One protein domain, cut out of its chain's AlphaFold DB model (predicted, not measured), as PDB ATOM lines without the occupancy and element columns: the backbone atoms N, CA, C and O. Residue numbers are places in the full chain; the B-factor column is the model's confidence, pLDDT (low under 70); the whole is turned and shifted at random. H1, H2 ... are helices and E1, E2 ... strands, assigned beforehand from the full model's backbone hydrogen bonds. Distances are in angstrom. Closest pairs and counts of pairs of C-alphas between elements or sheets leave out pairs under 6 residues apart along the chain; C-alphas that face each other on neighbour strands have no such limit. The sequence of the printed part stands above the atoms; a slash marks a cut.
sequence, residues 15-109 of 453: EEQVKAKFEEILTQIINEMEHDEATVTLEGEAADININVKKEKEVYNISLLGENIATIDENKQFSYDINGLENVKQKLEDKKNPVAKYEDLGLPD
ATOM      1  N   GLU A  15      12.393 105.994  47.225       67.12
ATOM      2  CA  GLU A  15      12.752 104.611  47.561       67.12
ATOM      3  C   GLU A  15      14.038 104.171  46.855       67.12
ATOM      4  O   GLU A  15      14.929 103.592  47.477       67.12
ATOM      5  N   GLU A  16      14.214 104.547  45.587       71.12
ATOM      6  CA  GLU A  16      15.451 104.284  44.848       71.12
ATOM      7  C   GLU A  16      16.659 105.013  45.468       71.12
ATOM      8  O   GLU A  16      17.742 104.441  45.597       71.12
ATOM      9  N   GLN A  17      16.464 106.245  45.956       72.31
ATOM     10  CA  GLN A  17      17.497 106.980  46.695       72.31
ATOM     11  C   GLN A  17      17.828 106.351  48.056       72.31
ATOM     12  O   GLN A  17      18.990 106.379  48.466       72.31
ATOM     13  N   VAL A  18      16.836 105.818  48.778       72.31
ATOM     14  CA  VAL A  18      17.046 105.119  50.058       72.31
ATOM     15  C   VAL A  18      17.825 103.829  49.822       72.31
ATOM     16  O   VAL A  18      18.845 103.605  50.475       72.31
ATOM     17  N   LYS A  19      17.418 103.042  48.821       78.19
ATOM     18  CA  LYS A  19      18.112 101.825  48.396       78.19
ATOM     19  C   LYS A  19      19.570 102.104  48.019       78.19
ATOM     20  O   LYS A  19      20.461 101.478  48.584       78.19
ATOM     21  N   ALA A  20      19.822 103.087  47.152       76.94
ATOM     22  CA  ALA A  20      21.175 103.432  46.710       76.94
ATOM     23  C   ALA A  20      22.086 103.861  47.875       76.94
ATOM     24  O   ALA A  20      23.233 103.428  47.960       76.94
ATOM     25  N   LYS A  21      21.568 104.660  48.818       74.50
ATOM     26  CA  LYS A  21      22.317 105.043  50.027       74.50
ATOM     27  C   LYS A  21      22.629 103.846  50.919       74.50
ATOM     28  O   LYS A  21      23.720 103.770  51.476       74.50
ATOM     29  N   PHE A  22      21.687 102.920  51.066       76.50
ATOM     30  CA  PHE A  22      21.892 101.715  51.863       76.50
ATOM     31  C   PHE A  22      22.955 100.795  51.238       76.50
ATOM     32  O   PHE A  22      23.851 100.319  51.939       76.50
ATOM     33  N   GLU A  23      22.915 100.608  49.917       80.06
ATOM     34  CA  GLU A  23      23.937  99.871  49.160       80.06
ATOM     35  C   GLU A  23      25.319 100.537  49.261       80.06
ATOM     36  O   GLU A  23      26.329  99.851  49.446       80.06
ATOM     37  N   GLU A  24      25.377 101.871  49.203       78.81
ATOM     38  CA  GLU A  24      26.617 102.637  49.364       78.81
ATOM     39  C   GLU A  24      27.234 102.411  50.750       78.81
ATOM     40  O   GLU A  24      28.423 102.096  50.844       78.81
ATOM     41  N   ILE A  25      26.428 102.489  51.815       73.06
ATOM     42  CA  ILE A  25      26.872 102.237  53.194       73.06
ATOM     43  C   ILE A  25      27.448 100.821  53.313       73.06
ATOM     44  O   ILE A  25      28.566 100.646  53.794       73.06
ATOM     45  N   LEU A  26      26.734  99.804  52.824       74.38
ATOM     46  CA  LEU A  26      27.188  98.410  52.881       74.38
ATOM     47  C   LEU A  26      28.465  98.171  52.066       74.38
ATOM     48  O   LEU A  26      29.354  97.438  52.500       74.38
ATOM     49  N   THR A  27      28.594  98.833  50.919       76.44
ATOM     50  CA  THR A  27      29.789  98.752  50.071       76.44
ATOM     51  C   THR A  27      30.992  99.434  50.717       76.44
ATOM     52  O   THR A  27      32.098  98.896  50.658       76.44
ATOM     53  N   GLN A  28      30.801 100.597  51.348       71.19
ATOM     54  CA  GLN A  28      31.849 101.277  52.116       71.19
ATOM     55  C   GLN A  28      32.345 100.385  53.254       71.19
ATOM     56  O   GLN A  28      33.548 100.169  53.369       71.19
ATOM     57  N   ILE A  29      31.420  99.771  53.999       69.94
ATOM     58  CA  ILE A  29      31.742  98.819  55.065       69.94
ATOM     59  C   ILE A  29      32.607  97.681  54.513       69.94
ATOM     60  O   ILE A  29      33.686  97.432  55.036       69.94
ATOM     61  N   ILE A  30      32.199  97.041  53.416       70.88
ATOM     62  CA  ILE A  30      32.948  95.924  52.815       70.88
ATOM     63  C   ILE A  30      34.324  96.348  52.293       70.88
ATOM     64  O   ILE A  30      35.278  95.582  52.401       70.88
ATOM     65  N   ASN A  31      34.453  97.551  51.731       70.56
ATOM     66  CA  ASN A  31      35.739  98.046  51.236       70.56
ATOM     67  C   ASN A  31      36.716  98.377  52.380       70.56
ATOM     68  O   ASN A  31      37.926  98.268  52.188       70.56
ATOM     69  N   GLU A  32      36.208  98.783  53.547       65.75
ATOM     70  CA  GLU A  32      37.006  99.075  54.746       65.75
ATOM     71  C   GLU A  32      37.302  97.824  55.595       65.75
ATOM     72  O   GLU A  32      38.130  97.864  56.508       65.75
ATOM     73  N   MET A  33      36.668  96.689  55.287       65.88
ATOM     74  CA  MET A  33      36.891  95.424  55.978       65.88
ATOM     75  C   MET A  33      38.231  94.779  55.601       65.88
ATOM     76  O   MET A  33      38.423  94.278  54.496       65.88
ATOM     77  N   GLU A  34      39.140  94.680  56.575       57.22
ATOM     78  CA  GLU A  34      40.358  93.855  56.472       57.22
ATOM     79  C   GLU A  34      40.114  92.362  56.809       57.22
ATOM     80  O   GLU A  34      41.010  91.527  56.650       57.22
ATOM     81  N   HIS A  35      38.922  92.002  57.301       60.25
ATOM     82  CA  HIS A  35      38.568  90.664  57.797       60.25
ATOM     83  C   HIS A  35      37.274  90.130  57.156       60.25
ATOM     84  O   HIS A  35      36.432  90.907  56.726       60.25
ATOM     85  N   ASP A  36      37.094  88.801  57.134       70.75
ATOM     86  CA  ASP A  36      35.927  88.130  56.521       70.75
ATOM     87  C   ASP A  36      34.591  88.398  57.253       70.75
ATOM     88  O   ASP A  36      33.532  88.027  56.751       70.75
ATOM     89  N   GLU A  37      34.619  89.033  58.429       75.19
ATOM     90  CA  GLU A  37      33.450  89.358  59.252       75.19
ATOM     91  C   GLU A  37      33.536  90.803  59.766       75.19
ATOM     92  O   GLU A  37      34.589  91.233  60.243       75.19
ATOM     93  N   ALA A  38      32.424  91.540  59.715       71.75
ATOM     94  CA  ALA A  38      32.273  92.841  60.361       71.75
ATOM     95  C   ALA A  38      30.888  93.013  60.966       71.75
ATOM     96  O   ALA A  38      29.903  92.449  60.495       71.75
ATOM     97  N   THR A  39      30.827  93.855  61.991       73.56
ATOM     98  CA  THR A  39      29.583  94.288  62.613       73.56
ATOM     99  C   THR A  39      29.521  95.804  62.567       73.56
ATOM    100  O   THR A  39      30.457  96.472  63.006       73.56
ATOM    101  N   VAL A  40      28.417  96.337  62.060       69.44
ATOM    102  CA  VAL A  40      28.136  97.768  62.013       69.44
ATOM    103  C   VAL A  40      26.912  98.059  62.840       69.44
ATOM    104  O   VAL A  40      25.880  97.413  62.698       69.44
ATOM    105  N   THR A  41      27.046  99.037  63.715       69.31
ATOM    106  CA  THR A  41      25.985  99.445  64.617       69.31
ATOM    107  C   THR A  41      25.285 100.668  64.041       69.31
ATOM    108  O   THR A  41      25.899 101.719  63.890       69.31
ATOM    109  N   LEU A  42      24.006 100.527  63.709       65.62
ATOM    110  CA  LEU A  42      23.105 101.637  63.442       65.62
ATOM    111  C   LEU A  42      22.553 102.149  64.772       65.62
ATOM    112  O   LEU A  42      22.032 101.365  65.570       65.62
ATOM    113  N   GLU A  43      22.649 103.454  65.009       58.25
ATOM    114  CA  GLU A  43      22.022 104.094  66.166       58.25
ATOM    115  C   GLU A  43      20.495 104.039  65.999       58.25
ATOM    116  O   GLU A  43      19.923 104.717  65.146       58.25
ATOM    117  N   GLY A  44      19.827 103.201  66.792       57.12
ATOM    118  CA  GLY A  44      18.368 103.188  66.885       57.12
ATOM    119  C   GLY A  44      17.878 104.115  67.997       57.12
ATOM    120  O   GLY A  44      18.576 104.339  68.984       57.12
ATOM    121  N   GLU A  45      16.645 104.621  67.887       53.72
ATOM    122  CA  GLU A  45      16.066 105.527  68.896       53.72
ATOM    123  C   GLU A  45      16.012 104.916  70.312       53.72
ATOM    124  O   GLU A  45      16.106 105.646  71.302       53.72
ATOM    125  N   ALA A  46      15.856 103.589  70.427       53.97
ATOM    126  CA  ALA A  46      15.777 102.888  71.713       53.97
ATOM    127  C   ALA A  46      16.953 101.936  71.995       53.97
ATOM    128  O   ALA A  46      17.277 101.710  73.165       53.97
ATOM    129  N   ALA A  47      17.582 101.365  70.963       57.84
ATOM    130  CA  ALA A  47      18.822 100.606  71.092       57.84
ATOM    131  C   ALA A  47      19.575 100.537  69.762       57.84
ATOM    132  O   ALA A  47      18.974 100.503  68.693       57.84
ATOM    133  N   ASP A  48      20.890 100.436  69.884       64.19
ATOM    134  CA  ASP A  48      21.838 100.133  68.824       64.19
ATOM    135  C   ASP A  48      21.489  98.823  68.096       64.19
ATOM    136  O   ASP A  48      21.304  97.769  68.717       64.19
ATOM    137  N   ILE A  49      21.413  98.880  66.767       67.44
ATOM    138  CA  ILE A  49      21.067  97.753  65.903       67.44
ATOM    139  C   ILE A  49      22.306  97.317  65.128       67.44
ATOM    140  O   ILE A  49      22.901  98.092  64.394       67.44
ATOM    141  N   ASN A  50      22.672  96.044  65.251       74.69
ATOM    142  CA  ASN A  50      23.861  95.502  64.604       74.69
ATOM    143  C   ASN A  50      23.528  94.835  63.264       74.69
ATOM    144  O   ASN A  50      22.789  93.845  63.222       74.69
ATOM    145  N   ILE A  51      24.136  95.345  62.199       79.69
ATOM    146  CA  ILE A  51      24.288  94.696  60.899       79.69
ATOM    147  C   ILE A  51      25.556  93.846  60.956       79.69
ATOM    148  O   ILE A  51      26.620  94.368  61.270       79.69
ATOM    149  N   ASN A  52      25.476  92.558  60.635       80.81
ATOM    150  CA  ASN A  52      26.656  91.709  60.483       80.81
ATOM    151  C   ASN A  52      26.870  91.370  59.014       80.81
ATOM    152  O   ASN A  52      25.979  90.816  58.369       80.81
ATOM    153  N   VAL A  53      28.069  91.648  58.522       80.88
ATOM    154  CA  VAL A  53      28.520  91.319  57.174       80.88
ATOM    155  C   VAL A  53      29.515  90.173  57.275       80.88
ATOM    156  O   VAL A  53      30.494  90.271  58.014       80.88
ATOM    157  N   LYS A  54      29.269  89.079  56.556       83.38
ATOM    158  CA  LYS A  54      30.119  87.886  56.572       83.38
ATOM    159  C   LYS A  54      30.395  87.379  55.166       83.38
ATOM    160  O   LYS A  54      29.467  87.077  54.420       83.38
ATOM    161  N   LYS A  55      31.669  87.211  54.831       81.12
ATOM    162  CA  LYS A  55      32.116  86.644  53.563       81.12
ATOM    163  C   LYS A  55      32.056  85.117  53.597       81.12
ATOM    164  O   LYS A  55      32.721  84.471  54.405       81.12
ATOM    165  N   GLU A  56      31.302  84.522  52.681       78.50
ATOM    166  CA  GLU A  56      31.267  83.080  52.445       78.50
ATOM    167  C   GLU A  56      31.464  82.797  50.956       78.50
ATOM    168  O   GLU A  56      30.645  83.194  50.137       78.50
ATOM    169  N   LYS A  57      32.544  82.084  50.599       68.19
ATOM    170  CA  LYS A  57      32.832  81.662  49.211       68.19
ATOM    171  C   LYS A  57      32.667  82.800  48.188       68.19
ATOM    172  O   LYS A  57      31.979  82.634  47.194       68.19
ATOM    173  N   GLU A  58      33.288  83.941  48.484       71.50
ATOM    174  CA  GLU A  58      33.317  85.143  47.628       71.50
ATOM    175  C   GLU A  58      32.011  85.957  47.557       71.50
ATOM    176  O   GLU A  58      32.014  87.042  46.986       71.50
ATOM    177  N   VAL A  59      30.963  85.536  48.272       80.69
ATOM    178  CA  VAL A  59      29.722  86.300  48.478       80.69
ATOM    179  C   VAL A  59      29.710  86.903  49.883       80.69
ATOM    180  O   VAL A  59      30.046  86.228  50.859       80.69
ATOM    181  N   TYR A  60      29.307  88.165  50.021       81.88
ATOM    182  CA  TYR A  60      29.072  88.785  51.326       81.88
ATOM    183  C   TYR A  60      27.607  88.624  51.720       81.88
ATOM    184  O   TYR A  60      26.721  89.116  51.034       81.88
ATOM    185  N   ASN A  61      27.355  87.955  52.841       84.50
ATOM    186  CA  ASN A  61      26.040  87.866  53.463       84.50
ATOM    187  C   ASN A  61      25.872  89.009  54.458       84.50
ATOM    188  O   ASN A  61      26.711  89.190  55.343       84.50
ATOM    189  N   ILE A  62      24.778  89.747  54.338       84.75
ATOM    190  CA  ILE A  62      24.447  90.881  55.192       84.75
ATOM    191  C   ILE A  62      23.244  90.481  56.024       84.75
ATOM    192  O   ILE A  62      22.165  90.216  55.505       84.75
ATOM    193  N   SER A  63      23.426  90.453  57.336       84.75
ATOM    194  CA  SER A  63      22.400  90.025  58.276       84.75
ATOM    195  C   SER A  63      22.065  91.107  59.288       84.75
ATOM    196  O   SER A  63      22.937  91.829  59.764       84.75
ATOM    197  N   LEU A  64      20.792  91.190  59.652       81.81
ATOM    198  CA  LEU A  64      20.248  92.154  60.594       81.81
ATOM    199  C   LEU A  64      19.359  91.412  61.592       81.81
ATOM    200  O   LEU A  64      18.515  90.608  61.208       81.81
ATOM    201  N   LEU A  65      19.585  91.613  62.896       77.62
ATOM    202  CA  LEU A  65      18.870  90.884  63.964       77.62
ATOM    203  C   LEU A  65      18.888  89.342  63.797       77.62
ATOM    204  O   LEU A  65      17.951  88.640  64.199       77.62
ATOM    205  N   GLY A  66      19.965  88.816  63.205       77.06
ATOM    206  CA  GLY A  66      20.161  87.388  62.943       77.06
ATOM    207  C   GLY A  66      19.421  86.835  61.718       77.06
ATOM    208  O   GLY A  66      19.502  85.633  61.491       77.06
ATOM    209  N   GLU A  67      18.728  87.673  60.945       83.56
ATOM    210  CA  GLU A  67      18.128  87.309  59.654       83.56
ATOM    211  C   GLU A  67      19.032  87.785  58.517       83.56
ATOM    212  O   GLU A  67      19.596  88.874  58.608       83.56
ATOM    213  N   ASN A  68      19.179  86.993  57.456       85.81
ATOM    214  CA  ASN A  68      19.870  87.439  56.246       85.81
ATOM    215  C   ASN A  68      18.953  88.404  55.491       85.81
ATOM    216  O   ASN A  68      17.810  88.050  55.256       85.81
ATOM    217  N   ILE A  69      19.418  89.603  55.156       82.88
ATOM    218  CA  ILE A  69      18.601  90.630  54.491       82.88
ATOM    219  C   ILE A  69      19.072  90.938  53.074       82.88
ATOM    220  O   ILE A  69      18.290  91.422  52.258       82.88
ATOM    221  N   ALA A  70      20.343  90.676  52.776       85.56
ATOM    222  CA  ALA A  70      20.908  90.883  51.456       85.56
ATOM    223  C   ALA A  70      22.197  90.080  51.280       85.56
ATOM    224  O   ALA A  70      22.907  89.765  52.236       85.56
ATOM    225  N   THR A  71      22.531  89.805  50.030       85.69
ATOM    226  CA  THR A  71      23.813  89.246  49.622       85.69
ATOM    227  C   THR A  71      24.449  90.124  48.557       85.69
ATOM    228  O   THR A  71      23.746  90.767  47.779       85.69
ATOM    229  N   ILE A  72      25.778  90.173  48.544       82.81
ATOM    230  CA  ILE A  72      26.558  90.863  47.517       82.81
ATOM    231  C   ILE A  72      27.496  89.853  46.876       82.81
ATOM    232  O   ILE A  72      28.286  89.212  47.575       82.81
ATOM    233  N   ASP A  73      27.401  89.717  45.560       81.38
ATOM    234  CA  ASP A  73      28.235  88.805  44.784       81.38
ATOM    235  C   ASP A  73      29.633  89.385  44.471       81.38
ATOM    236  O   ASP A  73      29.981  90.514  44.830       81.38
ATOM    237  N   GLU A  74      30.454  88.608  43.760       74.00
ATOM    238  CA  GLU A  74      31.791  89.017  43.303       74.00
ATOM    239  C   GLU A  74      31.785  90.269  42.406       74.00
ATOM    240  O   GLU A  74      32.782  90.995  42.346       74.00
ATOM    241  N   ASN A  75      30.665  90.548  41.733       75.56
ATOM    242  CA  ASN A  75      30.484  91.696  40.845       75.56
ATOM    243  C   ASN A  75      29.970  92.944  41.581       75.56
ATOM    244  O   ASN A  75      29.698  93.957  40.933       75.56
ATOM    245  N   LYS A  76      29.856  92.891  42.916       72.75
ATOM    246  CA  LYS A  76      29.247  93.930  43.759       72.75
ATOM    247  C   LYS A  76      27.760  94.167  43.459       72.75
ATOM    248  O   LYS A  76      27.254  95.258  43.711       72.75
ATOM    249  N   GLN A  77      27.057  93.166  42.929       77.44
ATOM    250  CA  GLN A  77      25.613  93.223  42.725       77.44
ATOM    251  C   GLN A  77      24.874  92.796  43.992       77.44
ATOM    252  O   GLN A  77      25.169  91.751  44.575       77.44
ATOM    253  N   PHE A  78      23.896  93.605  44.400       79.75
ATOM    254  CA  PHE A  78      23.054  93.351  45.562       79.75
ATOM    255  C   PHE A  78      21.853  92.473  45.199       79.75
ATOM    256  O   PHE A  78      21.103  92.761  44.265       79.75
ATOM    257  N   SER A  79      21.630  91.432  45.996       83.00
ATOM    258  CA  SER A  79      20.423  90.610  45.976       83.00
ATOM    259  C   SER A  79      19.773  90.650  47.356       83.00
ATOM    260  O   SER A  79      20.384  90.244  48.342       83.00
ATOM    261  N   TYR A  80      18.553  91.182  47.434       82.75
ATOM    262  CA  TYR A  80      17.815  91.337  48.688       82.75
ATOM    263  C   TYR A  80      17.024  90.074  49.029       82.75
ATOM    264  O   TYR A  80      16.378  89.492  48.163       82.75
ATOM    265  N   ASP A  81      17.031  89.682  50.303       85.56
ATOM    266  CA  ASP A  81      16.171  88.616  50.820       85.56
ATOM    267  C   ASP A  81      14.896  89.240  51.396       85.56
ATOM    268  O   ASP A  81      14.867  89.725  52.532       85.56
ATOM    269  N   ILE A  82      13.827  89.238  50.594       84.25
ATOM    270  CA  ILE A  82      12.525  89.807  50.967       84.25
ATOM    271  C   ILE A  82      11.977  89.152  52.241       84.25
ATOM    272  O   ILE A  82      11.477  89.853  53.121       84.25
ATOM    273  N   ASN A  83      12.111  87.829  52.389       84.06
ATOM    274  CA  ASN A  83      11.628  87.121  53.580       84.06
ATOM    275  C   ASN A  83      12.432  87.528  54.821       84.06
ATOM    276  O   ASN A  83      11.879  87.705  55.909       84.06
ATOM    277  N   GLY A  84      13.741  87.706  54.652       83.69
ATOM    278  CA  GLY A  84      14.625  88.230  55.680       83.69
ATOM    279  C   GLY A  84      14.242  89.632  56.149       83.69
ATOM    280  O   GLY A  84      14.132  89.876  57.354       83.69
ATOM    281  N   LEU A  85      13.969  90.542  55.209       84.31
ATOM    282  CA  LEU A  85      13.518  91.907  55.501       84.31
ATOM    283  C   LEU A  85      12.148  91.929  56.202       84.31
ATOM    284  O   LEU A  85      11.957  92.695  57.149       84.31
ATOM    285  N   GLU A  86      11.219  91.050  55.818       83.94
ATOM    286  CA  GLU A  86       9.925  90.902  56.500       83.94
ATOM    287  C   GLU A  86      10.072  90.403  57.938       83.94
ATOM    288  O   GLU A  86       9.448  90.949  58.853       83.94
ATOM    289  N   ASN A  87      10.936  89.409  58.160       85.00
ATOM    290  CA  ASN A  87      11.238  88.911  59.499       85.00
ATOM    291  C   ASN A  87      11.871  90.008  60.368       85.00
ATOM    292  O   ASN A  87      11.543  90.124  61.552       85.00
ATOM    293  N   VAL A  88      12.752  90.834  59.796       83.19
ATOM    294  CA  VAL A  88      13.332  91.997  60.479       83.19
ATOM    295  C   VAL A  88      12.256  93.021  60.823       83.19
ATOM    296  O   VAL A  88      12.182  93.432  61.981       83.19
ATOM    297  N   LYS A  89      11.383  93.385  59.874       83.62
ATOM    298  CA  LYS A  89      10.259  94.304  60.110       83.62
ATOM    299  C   LYS A  89       9.366  93.800  61.242       83.62
ATOM    300  O   LYS A  89       9.079  94.537  62.183       83.62
ATOM    301  N   GLN A  90       9.026  92.512  61.230       82.38
ATOM    302  CA  GLN A  90       8.229  91.891  62.284       82.38
ATOM    303  C   GLN A  90       8.934  91.906  63.650       82.38
ATOM    304  O   GLN A  90       8.281  92.153  64.662       82.38
ATOM    305  N   LYS A  91      10.249  91.651  63.699       80.12
ATOM    306  CA  LYS A  91      11.041  91.691  64.942       80.12
ATOM    307  C   LYS A  91      11.197  93.110  65.497       80.12
ATOM    308  O   LYS A  91      11.195  93.272  66.714       80.12
ATOM    309  N   LEU A  92      11.328  94.114  64.631       76.31
ATOM    310  CA  LEU A  92      11.422  95.529  65.007       76.31
ATOM    311  C   LEU A  92      10.090  96.074  65.541       76.31
ATOM    312  O   LEU A  92      10.075  96.846  66.500       76.31
ATOM    313  N   GLU A  93       8.978  95.628  64.952       73.31
ATOM    314  CA  GLU A  93       7.620  96.076  65.277       73.31
ATOM    315  C   GLU A  93       6.907  95.186  66.316       73.31
ATOM    316  O   GLU A  93       5.732  95.415  66.640       73.31
ATOM    317  N   ASP A  94       7.588  94.178  66.879       71.31
ATOM    318  CA  ASP A  94       6.979  93.286  67.865       71.31
ATOM    319  C   ASP A  94       6.597  94.058  69.145       71.31
ATOM    320  O   ASP A  94       7.404  94.714  69.812       71.31
ATOM    321  N   LYS A  95       5.313  93.971  69.515       54.62
ATOM    322  CA  LYS A  95       4.600  94.887  70.431       54.62
ATOM    323  C   LYS A  95       5.095  94.900  71.881       54.62
ATOM    324  O   LYS A  95       4.523  95.608  72.712       54.62
ATOM    325  N   LYS A  96       6.094  94.087  72.227       57.81
ATOM    326  CA  LYS A  96       6.606  93.978  73.598       57.81
ATOM    327  C   LYS A  96       7.748  94.937  73.913       57.81
ATOM    328  O   LYS A  96       7.878  95.239  75.091       57.81
ATOM    329  N   ASN A  97       8.524  95.386  72.921       53.25
ATOM    330  CA  ASN A  97       9.569  96.415  73.038       53.25
ATOM    331  C   ASN A  97      10.040  96.815  71.620       53.25
ATOM    332  O   ASN A  97      11.003  96.225  71.130       53.25
ATOM    333  N   PRO A  98       9.375  97.770  70.950       59.81
ATOM    334  CA  PRO A  98       9.834  98.252  69.651       59.81
ATOM    335  C   PRO A  98      11.176  98.978  69.808       59.81
ATOM    336  O   PRO A  98      11.330  99.805  70.709       59.81
ATOM    337  N   VAL A  99      12.145  98.635  68.956       61.94
ATOM    338  CA  VAL A  99      13.522  99.164  69.029       61.94
ATOM    339  C   VAL A  99      13.735 100.335  68.060       61.94
ATOM    340  O   VAL A  99      14.388 101.313  68.417       61.94
ATOM    341  N   ALA A 100      13.151 100.245  66.864       68.62
ATOM    342  CA  ALA A 100      13.104 101.276  65.825       68.62
ATOM    343  C   ALA A 100      11.990 100.912  64.828       68.62
ATOM    344  O   ALA A 100      11.582  99.746  64.781       68.62
ATOM    345  N   LYS A 101      11.498 101.861  64.023       71.06
ATOM    346  CA  LYS A 101      10.669 101.497  62.863       71.06
ATOM    347  C   LYS A 101      11.567 101.063  61.717       71.06
ATOM    348  O   LYS A 101      12.661 101.591  61.556       71.06
ATOM    349  N   TYR A 102      11.077 100.139  60.898       73.25
ATOM    350  CA  TYR A 102      11.788  99.672  59.708       73.25
ATOM    351  C   TYR A 102      12.178 100.831  58.769       73.25
ATOM    352  O   TYR A 102      13.311 100.898  58.304       73.25
ATOM    353  N   GLU A 103      11.259 101.779  58.580       70.81
ATOM    354  CA  GLU A 103      11.426 102.981  57.747       70.81
ATOM    355  C   GLU A 103      12.544 103.912  58.254       70.81
ATOM    356  O   GLU A 103      13.245 104.537  57.462       70.81
ATOM    357  N   ASP A 104      12.758 103.969  59.572       70.75
ATOM    358  CA  ASP A 104      13.749 104.857  60.191       70.75
ATOM    359  C   ASP A 104      15.188 104.325  60.029       70.75
ATOM    360  O   ASP A 104      16.152 105.057  60.248       70.75
ATOM    361  N   LEU A 105      15.350 103.058  59.629       69.25
ATOM    362  CA  LEU A 105      16.653 102.409  59.440       69.25
ATOM    363  C   LEU A 105      17.239 102.610  58.039       69.25
ATOM    364  O   LEU A 105      18.322 102.095  57.762       69.25
ATOM    365  N   GLY A 106      16.535 103.328  57.158       69.19
ATOM    366  CA  GLY A 106      16.968 103.532  55.775       69.19
ATOM    367  C   GLY A 106      17.071 102.226  54.983       69.19
ATOM    368  O   GLY A 106      17.893 102.128  54.077       69.19
ATOM    369  N   LEU A 107      16.281 101.214  55.357       77.62
ATOM    370  CA  LEU A 107      16.166  99.961  54.617       77.62
ATOM    371  C   LEU A 107      15.243 100.153  53.403       77.62
ATOM    372  O   LEU A 107      14.300 100.939  53.496       77.62
ATOM    373  N   PRO A 108      15.462  99.429  52.290       78.25
ATOM    374  CA  PRO A 108      14.583  99.514  51.124       78.25
ATOM    375  C   PRO A 108      13.163  99.042  51.448       78.25
ATOM    376  O   PRO A 108      12.991  98.092  52.224       78.25
ATOM    377  N   ASP A 109      12.149  99.635  50.814       80.25
ATOM    378  CA  ASP A 109      10.775  99.155  50.954       80.25
ATOM    379  C   ASP A 109      10.600  97.733  50.382       80.25
ATOM    380  O   ASP A 109      10.970  97.408  49.252       80.25
TER     381      ASP A 109
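This is residues 15 to 109 of the 453 residues of an uncharacterized protein of Clostridium sp. CAG:452 (UniProt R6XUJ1). A strongly twisted sheet of five strands has the long helix H1 crossing one face, while H2 packs on strand E4. The 95 printed residues hold H1, the strands E1 to E5, H2 and H3 in that order along the chain. The sheet's order is E1 - E2 - E3 - E4 - E5, all antiparallel, and the class is mixed, helices and strands. The whole is compact, with a radius of gyration of the C-alphas of 13.0 A and spans of 39 by 26 by 20 A.

H1, residues 15 to 32, is on the sheet of E1 (37 to 42), E2 (49 to 56), E3 (59 to 64), E4 (67 to 72) and E5 (78 to 80), in two layers, a helix on one face of a sheet. Its height over the sheet is 7.9 A, and it only just runs across the strands, at 63 degrees to E2 on the local plane. Its closest C-alphas to E5 are those of Glu 23 and Phe 78, 7.5 A apart. The strands form a meander, each the antiparallel neighbour of the one before, and each successive pair is a hairpin. Within hydrogen-bond range are N 40 and O 51 at 2.8 A for E1 and E2, N 54 and O 61 at 2.8 A for E2 and E3, N 62 and O 70 at 2.8 A for E3 and E4, and N 71 and O 79 at 2.8 A for E4 and E5. H2, residues 82 to 92, is on the sheet over E4, slantwise at 42 degrees on the local plane; the closest C-alphas of H2 and E4 are those of Gly 84 and Ile 69, 4.8 A apart. H3, residues 102 to 105, is not on the sheet and only just touches H2, with 3 pairs of C-alphas within 8 A, the closest those of Lys 89 and Tyr 102 at 5.6 A. Every O i to N i+4 pair is within hydrogen-bond range in H1 and H2; H3 is too short for one.

H1 begins at C-alpha 15 (12.752, 104.611, 47.561) and is 25.9 A long. E1 is 16.6 A, E2 22.4 A, E3 16.5 A, E4 15.2 A and E5 6.4 A long. H2 is 15.2 A and H3 5.6 A long, with C-alpha 105 at (16.653, 102.409, 59.440).

The C-alphas farthest apart are those of Asn 75 and Lys 96, 40.6 A. The printed part has no cut and no long link. Mean pLDDT of the printed part is 74.3, with values under 70 at residues 40 to 49 and 95 to 100, among others.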